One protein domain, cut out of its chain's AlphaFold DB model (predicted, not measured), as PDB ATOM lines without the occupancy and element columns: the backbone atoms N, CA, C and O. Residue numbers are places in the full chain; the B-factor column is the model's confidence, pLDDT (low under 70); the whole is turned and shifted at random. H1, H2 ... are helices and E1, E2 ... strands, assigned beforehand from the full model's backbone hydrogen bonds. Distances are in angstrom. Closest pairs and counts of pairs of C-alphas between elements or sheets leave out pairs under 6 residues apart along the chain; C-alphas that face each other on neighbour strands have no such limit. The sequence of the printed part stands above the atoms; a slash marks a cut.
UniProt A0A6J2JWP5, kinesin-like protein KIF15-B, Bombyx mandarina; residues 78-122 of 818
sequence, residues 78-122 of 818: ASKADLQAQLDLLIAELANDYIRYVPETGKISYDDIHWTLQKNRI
ATOM      1  N   ALA A  78     -10.973 -25.121  37.180       59.47
ATOM      2  CA  ALA A  78     -10.935 -26.448  36.574       59.47
ATOM      3  C   ALA A  78      -9.828 -26.424  35.516       59.47
ATOM      4  O   ALA A  78      -9.858 -25.581  34.612       59.47
ATOM      5  N   SER A  79      -8.788 -27.236  35.714       74.44
ATOM      6  CA  SER A  79      -7.563 -27.089  34.941       74.44
ATOM      7  C   SER A  79      -7.859 -27.366  33.474       74.44
ATOM      8  O   SER A  79      -8.874 -27.978  33.128       74.44
ATOM      9  N   LYS A  80      -6.959 -26.952  32.576       77.19
ATOM     10  CA  LYS A  80      -7.128 -27.284  31.158       77.19
ATOM     11  C   LYS A  80      -7.306 -28.804  30.971       77.19
ATOM     12  O   LYS A  80      -8.133 -29.204  30.165       77.19
ATOM     13  N   ALA A  81      -6.621 -29.620  31.778       79.75
ATOM     14  CA  ALA A  81      -6.793 -31.070  31.801       79.75
ATOM     15  C   ALA A  81      -8.167 -31.514  32.342       79.75
ATOM     16  O   ALA A  81      -8.785 -32.369  31.722       79.75
ATOM     17  N   ASP A  82      -8.688 -30.921  33.424       83.06
ATOM     18  CA  ASP A  82     -10.015 -31.278  33.966       83.06
ATOM     19  C   ASP A  82     -11.151 -30.918  32.998       83.06
ATOM     20  O   ASP A  82     -12.099 -31.681  32.825       83.06
ATOM     21  N   LEU A  83     -11.052 -29.755  32.343       85.69
ATOM     22  CA  LEU A  83     -12.015 -29.314  31.331       85.69
ATOM     23  C   LEU A  83     -11.916 -30.143  30.046       85.69
ATOM     24  O   LEU A  83     -12.943 -30.420  29.433       85.69
ATOM     25  N   GLN A  84     -10.709 -30.565  29.653       85.25
ATOM     26  CA  GLN A  84     -10.528 -31.520  28.558       85.25
ATOM     27  C   GLN A  84     -11.113 -32.887  28.926       85.25
ATOM     28  O   GLN A  84     -11.933 -33.387  28.174       85.25
ATOM     29  N   ALA A  85     -10.834 -33.427  30.116       86.00
ATOM     30  CA  ALA A  85     -11.404 -34.697  30.569       86.00
ATOM     31  C   ALA A  85     -12.942 -34.667  30.651       86.00
ATOM     32  O   ALA A  85     -13.594 -35.632  30.265       86.00
ATOM     33  N   GLN A  86     -13.545 -33.559  31.099       88.62
ATOM     34  CA  GLN A  86     -15.004 -33.384  31.064       88.62
ATOM     35  C   GLN A  86     -15.549 -33.307  29.631       88.62
ATOM     36  O   GLN A  86     -16.601 -33.877  29.352       88.62
ATOM     37  N   LEU A  87     -14.843 -32.639  28.716       87.38
ATOM     38  CA  LEU A  87     -15.205 -32.577  27.298       87.38
ATOM     39  C   LEU A  87     -15.062 -33.944  26.608       87.38
ATOM     40  O   LEU A  87     -15.945 -34.322  25.848       87.38
ATOM     41  N   ASP A  88     -14.014 -34.706  26.913       87.44
ATOM     42  CA  ASP A  88     -13.772 -36.046  26.372       87.44
ATOM     43  C   ASP A  88     -14.808 -37.056  26.904       87.44
ATOM     44  O   ASP A  88     -15.323 -37.871  26.139       87.44
ATOM     45  N   LEU A  89     -15.196 -36.956  28.184       90.12
ATOM     46  CA  LEU A  89     -16.306 -37.726  28.762       90.12
ATOM     47  C   LEU A  89     -17.650 -37.382  28.104       90.12
ATOM     48  O   LEU A  89     -18.394 -38.293  27.748       90.12
ATOM     49  N   LEU A  90     -17.946 -36.097  27.882       87.50
ATOM     50  CA  LEU A  90     -19.156 -35.667  27.170       87.50
ATOM     51  C   LEU A  90     -19.146 -36.099  25.694       87.50
ATOM     52  O   LEU A  90     -20.194 -36.425  25.147       87.50
ATOM     53  N   ILE A  91     -17.982 -36.145  25.040       85.44
ATOM     54  CA  ILE A  91     -17.844 -36.689  23.680       85.44
ATOM     55  C   ILE A  91     -18.066 -38.208  23.673       85.44
ATOM     56  O   ILE A  91     -18.693 -38.710  22.743       85.44
ATOM     57  N   ALA A  92     -17.616 -38.938  24.698       83.56
ATOM     58  CA  ALA A  92     -17.904 -40.365  24.844       83.56
ATOM     59  C   ALA A  92     -19.396 -40.636  25.125       83.56
ATOM     60  O   ALA A  92     -19.967 -41.556  24.548       83.56
ATOM     61  N   GLU A  93     -20.047 -39.812  25.951       86.62
ATOM     62  CA  GLU A  93     -21.495 -39.869  26.205       86.62
ATOM     63  C   GLU A  93     -22.295 -39.597  24.918       86.62
ATOM     64  O   GLU A  93     -23.118 -40.417  24.519       86.62
ATOM     65  N   LEU A  94     -21.960 -38.530  24.184       82.94
ATOM     66  CA  LEU A  94     -22.551 -38.233  22.873       82.94
ATOM     67  C   LEU A  94     -22.288 -39.340  21.836       82.94
ATOM     68  O   LEU A  94     -23.164 -39.634  21.025       82.94
ATOM     69  N   ALA A  95     -21.119 -39.987  21.862       78.69
ATOM     70  CA  ALA A  95     -20.811 -41.110  20.977       78.69
ATOM     71  C   ALA A  95     -21.646 -42.364  21.297       78.69
ATOM     72  O   ALA A  95     -22.031 -43.074  20.366       78.69
ATOM     73  N   ASN A  96     -21.981 -42.611  22.570       79.50
ATOM     74  CA  ASN A  96     -22.920 -43.669  22.965       79.50
ATOM     75  C   ASN A  96     -24.345 -43.385  22.449       79.50
ATOM     76  O   ASN A  96     -25.035 -44.310  22.029       79.50
ATOM     77  N   ASP A  97     -24.743 -42.110  22.402       78.50
ATOM     78  CA  ASP A  97     -26.000 -41.634  21.798       78.50
ATOM     79  C   ASP A  97     -25.942 -41.519  20.253       78.50
ATOM     80  O   ASP A  97     -26.866 -40.995  19.627       78.50
ATOM     81  N   TYR A  98     -24.879 -42.015  19.605       73.75
ATOM     82  CA  TYR A  98     -24.652 -41.953  18.148       73.75
ATOM     83  C   TYR A  98     -24.571 -40.516  17.570       73.75
ATOM     84  O   TYR A  98     -24.806 -40.276  16.378       73.75
ATOM     85  N   ILE A  99     -24.190 -39.549  18.413       79.44
ATOM     86  CA  ILE A  99     -23.976 -38.135  18.089       79.44
ATOM     87  C   ILE A  99     -22.468 -37.850  17.992       79.44
ATOM     88  O   ILE A  99     -21.773 -37.593  18.973       79.44
ATOM     89  N   ARG A 100     -21.938 -37.834  16.769       76.31
ATOM     90  CA  ARG A 100     -20.533 -37.519  16.485       76.31
ATOM     91  C   ARG A 100     -20.315 -36.002  16.450       76.31
ATOM     92  O   ARG A 100     -20.526 -35.355  15.420       76.31
ATOM     93  N   TYR A 101     -19.848 -35.429  17.555       74.25
ATOM     94  CA  TYR A 101     -19.376 -34.041  17.606       74.25
ATOM     95  C   TYR A 101     -17.933 -33.914  17.083       74.25
ATOM     96  O   TYR A 101     -17.054 -34.665  17.499       74.25
ATOM     97  N   VAL A 102     -17.675 -32.951  16.188       76.88
ATOM     98  CA  VAL A 102     -16.329 -32.663  15.654       76.88
ATOM     99  C   VAL A 102     -15.843 -31.302  16.179       76.88
ATOM    100  O   VAL A 102     -16.209 -30.269  15.602       76.88
ATOM    101  N   PRO A 103     -15.007 -31.261  17.239       67.69
ATOM    102  CA  PRO A 103     -14.670 -30.019  17.940       67.69
ATOM    103  C   PRO A 103     -13.947 -28.987  17.064       67.69
ATOM    104  O   PRO A 103     -14.197 -27.796  17.210       67.69
ATOM    105  N   GLU A 104     -13.127 -29.419  16.101       70.44
ATOM    106  CA  GLU A 104     -12.391 -28.518  15.194       70.44
ATOM    107  C   GLU A 104     -13.288 -27.719  14.235       70.44
ATOM    108  O   GLU A 104     -12.867 -26.699  13.693       70.44
ATOM    109  N   THR A 105     -14.527 -28.169  14.004       73.38
ATOM    110  CA  THR A 105     -15.459 -27.515  13.066       73.38
ATOM    111  C   THR A 105     -16.745 -27.018  13.726       73.38
ATOM    112  O   THR A 105     -17.564 -26.393  13.053       73.38
ATOM    113  N   GLY A 106     -16.950 -27.318  15.014       72.88
ATOM    114  CA  GLY A 106     -18.197 -27.052  15.737       72.88
ATOM    115  C   GLY A 106     -19.418 -27.796  15.178       72.88
ATOM    116  O   GLY A 106     -20.549 -27.467  15.532       72.88
ATOM    117  N   LYS A 107     -19.220 -28.771  14.280       73.56
ATOM    118  CA  LYS A 107     -20.309 -29.500  13.624       73.56
ATOM    119  C   LYS A 107     -20.724 -30.704  14.456       73.56
ATOM    120  O   LYS A 107     -19.896 -31.518  14.861       73.56
ATOM    121  N   ILE A 108     -22.032 -30.825  14.646       77.62
ATOM    122  CA  ILE A 108     -22.679 -32.028  15.156       77.62
ATOM    123  C   ILE A 108     -23.093 -32.849  13.933       77.62
ATOM    124  O   ILE A 108     -23.925 -32.404  13.141       77.62
ATOM    125  N   SER A 109     -22.488 -34.019  13.769       71.44
ATOM    126  CA  SER A 109     -22.939 -35.052  12.834       71.44
ATOM    127  C   SER A 109     -23.687 -36.131  13.607       71.44
ATOM    128  O   SER A 109     -23.261 -36.533  14.683       71.44
ATOM    129  N   TYR A 110     -24.797 -36.603  13.056       71.62
ATOM    130  CA  TYR A 110     -25.509 -37.769  13.565       71.62
ATOM    131  C   TYR A 110     -25.157 -38.951  12.666       71.62
ATOM    132  O   TYR A 110     -25.070 -38.771  11.450       71.62
ATOM    133  N   ASP A 111     -24.967 -40.145  13.224       69.56
ATOM    134  CA  ASP A 111     -24.827 -41.335  12.385       69.56
ATOM    135  C   ASP A 111     -26.219 -41.666  11.802       69.56
ATOM    136  O   ASP A 111     -27.043 -42.331  12.431       69.56
ATOM    137  N   ASP A 112     -26.497 -41.161  10.589       63.09
ATOM    138  CA  ASP A 112     -27.812 -41.206   9.920       63.09
ATOM    139  C   ASP A 112     -28.436 -42.609   9.894       63.09
ATOM    140  O   ASP A 112     -29.658 -42.749   9.942       63.09
ATOM    141  N   ILE A 113     -27.618 -43.663   9.866       61.66
ATOM    142  CA  ILE A 113     -28.061 -45.061   9.923       61.66
ATOM    143  C   ILE A 113     -28.851 -45.341  11.215       61.66
ATOM    144  O   ILE A 113     -29.884 -46.004  11.162       61.66
ATOM    145  N   HIS A 114     -28.432 -44.804  12.365       62.66
ATOM    146  CA  HIS A 114     -29.103 -45.047  13.644       62.66
ATOM    147  C   HIS A 114     -30.463 -44.327  13.720       62.66
ATOM    148  O   HIS A 114     -31.492 -44.957  13.982       62.66
ATOM    149  N   TRP A 115     -30.518 -43.033  13.380       58.78
ATOM    150  CA  TRP A 115     -31.778 -42.273  13.392       58.78
ATOM    151  C   TRP A 115     -32.723 -42.596  12.221       58.78
ATOM    152  O   TRP A 115     -33.941 -42.480  12.381       58.78
ATOM    153  N   THR A 116     -32.230 -43.064  11.068       59.25
ATOM    154  CA  THR A 116     -33.106 -43.619  10.015       59.25
ATOM    155  C   THR A 116     -33.665 -44.982  10.407       59.25
ATOM    156  O   THR A 116     -34.861 -45.200  10.217       59.25
ATOM    157  N   LEU A 117     -32.879 -45.862  11.043       56.09
ATOM    158  CA  LEU A 117     -33.405 -47.096  11.633       56.09
ATOM    159  C   LEU A 117     -34.467 -46.803  12.697       56.09
ATOM    160  O   LEU A 117     -35.497 -47.468  12.699       56.09
ATOM    161  N   GLN A 118     -34.287 -45.790  13.552       55.22
ATOM    162  CA  GLN A 118     -35.297 -45.441  14.554       55.22
ATOM    163  C   GLN A 118     -36.570 -44.840  13.929       55.22
ATOM    164  O   GLN A 118     -37.669 -45.243  14.308       55.22
ATOM    165  N   LYS A 119     -36.460 -43.970  12.911       51.97
ATOM    166  CA  LYS A 119     -37.617 -43.517  12.107       51.97
ATOM    167  C   LYS A 119     -38.354 -44.688  11.460       51.97
ATOM    168  O   LYS A 119     -39.572 -44.783  11.583       51.97
ATOM    169  N   ASN A 120     -37.627 -45.604  10.826       48.75
ATOM    170  CA  ASN A 120     -38.218 -46.779  10.194       48.75
ATOM    171  C   ASN A 120     -38.841 -47.721  11.235       48.75
ATOM    172  O   ASN A 120     -39.899 -48.278  10.981       48.75
ATOM    173  N   ARG A 121     -38.269 -47.834  12.441       49.22
ATOM    174  CA  ARG A 121     -38.843 -48.602  13.557       49.22
ATOM    175  C   ARG A 121     -40.123 -47.969  14.110       49.22
ATOM    176  O   ARG A 121     -41.014 -48.702  14.517       49.22
ATOM    177  N   ILE A 122     -40.259 -46.641  14.072       47.62
ATOM    178  CA  ILE A 122     -41.517 -45.938  14.387       47.62
ATOM    179  C   ILE A 122     -42.577 -46.205  13.303       47.62
ATOM    180  O   ILE A 122     -43.719 -46.505  13.637       47.62
TER     181      ILE A 122
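Overview. This is residues 78 to 122 of the 818 residues of the protein "kinesin-like protein KIF15-B" of Bombyx mandarina (UniProt A0A6J2JWP5). A small two-stranded hairpin, E1 and E2, sits beside the last turns of the long helix H1, while the short helix H2 sticks out beyond it with residues 116 to 122; H1 sticks out the other way with residues 80 to 85. The printed part has 45 residues, in the order H1, E1, E2, H2; the class is mixed, with an antiparallel sheet E1 - E2. It is loose, radius of gyration of the C-alphas 13.5 A, spanning 44 by 19 by 10 A.

Arrangement. E1, residues 99 to 102, and E2, residues 107 to 110, form an antiparallel hairpin at 154 degrees, with N 100 and O 109 2.8 A apart. H1, residues 80 to 96, has its closest C-alphas to E1 at Leu 94 and Arg 100, 6.7 A. H2, residues 112 to 122, is apart from H1 and E1. In H1 and H2 every O i to N i+4 pair is within hydrogen-bond range.

Along the chain. H1 begins at C-alpha 80 (-7.128, -27.284, 31.158) and is 24.2 A long; E1 measures 9.7 A and E2 9.8 A. H2, 15.2 A, ends at C-alpha 122 (-41.517, -45.938, 14.387).

Size, cuts and confidence. The farthest C-alphas, Ser 79 and Asn 120, are 44.0 A apart. The printed part has no cut, and its three links are tight. pLDDT is under 70 at residues 78, 103 and 111 to 122.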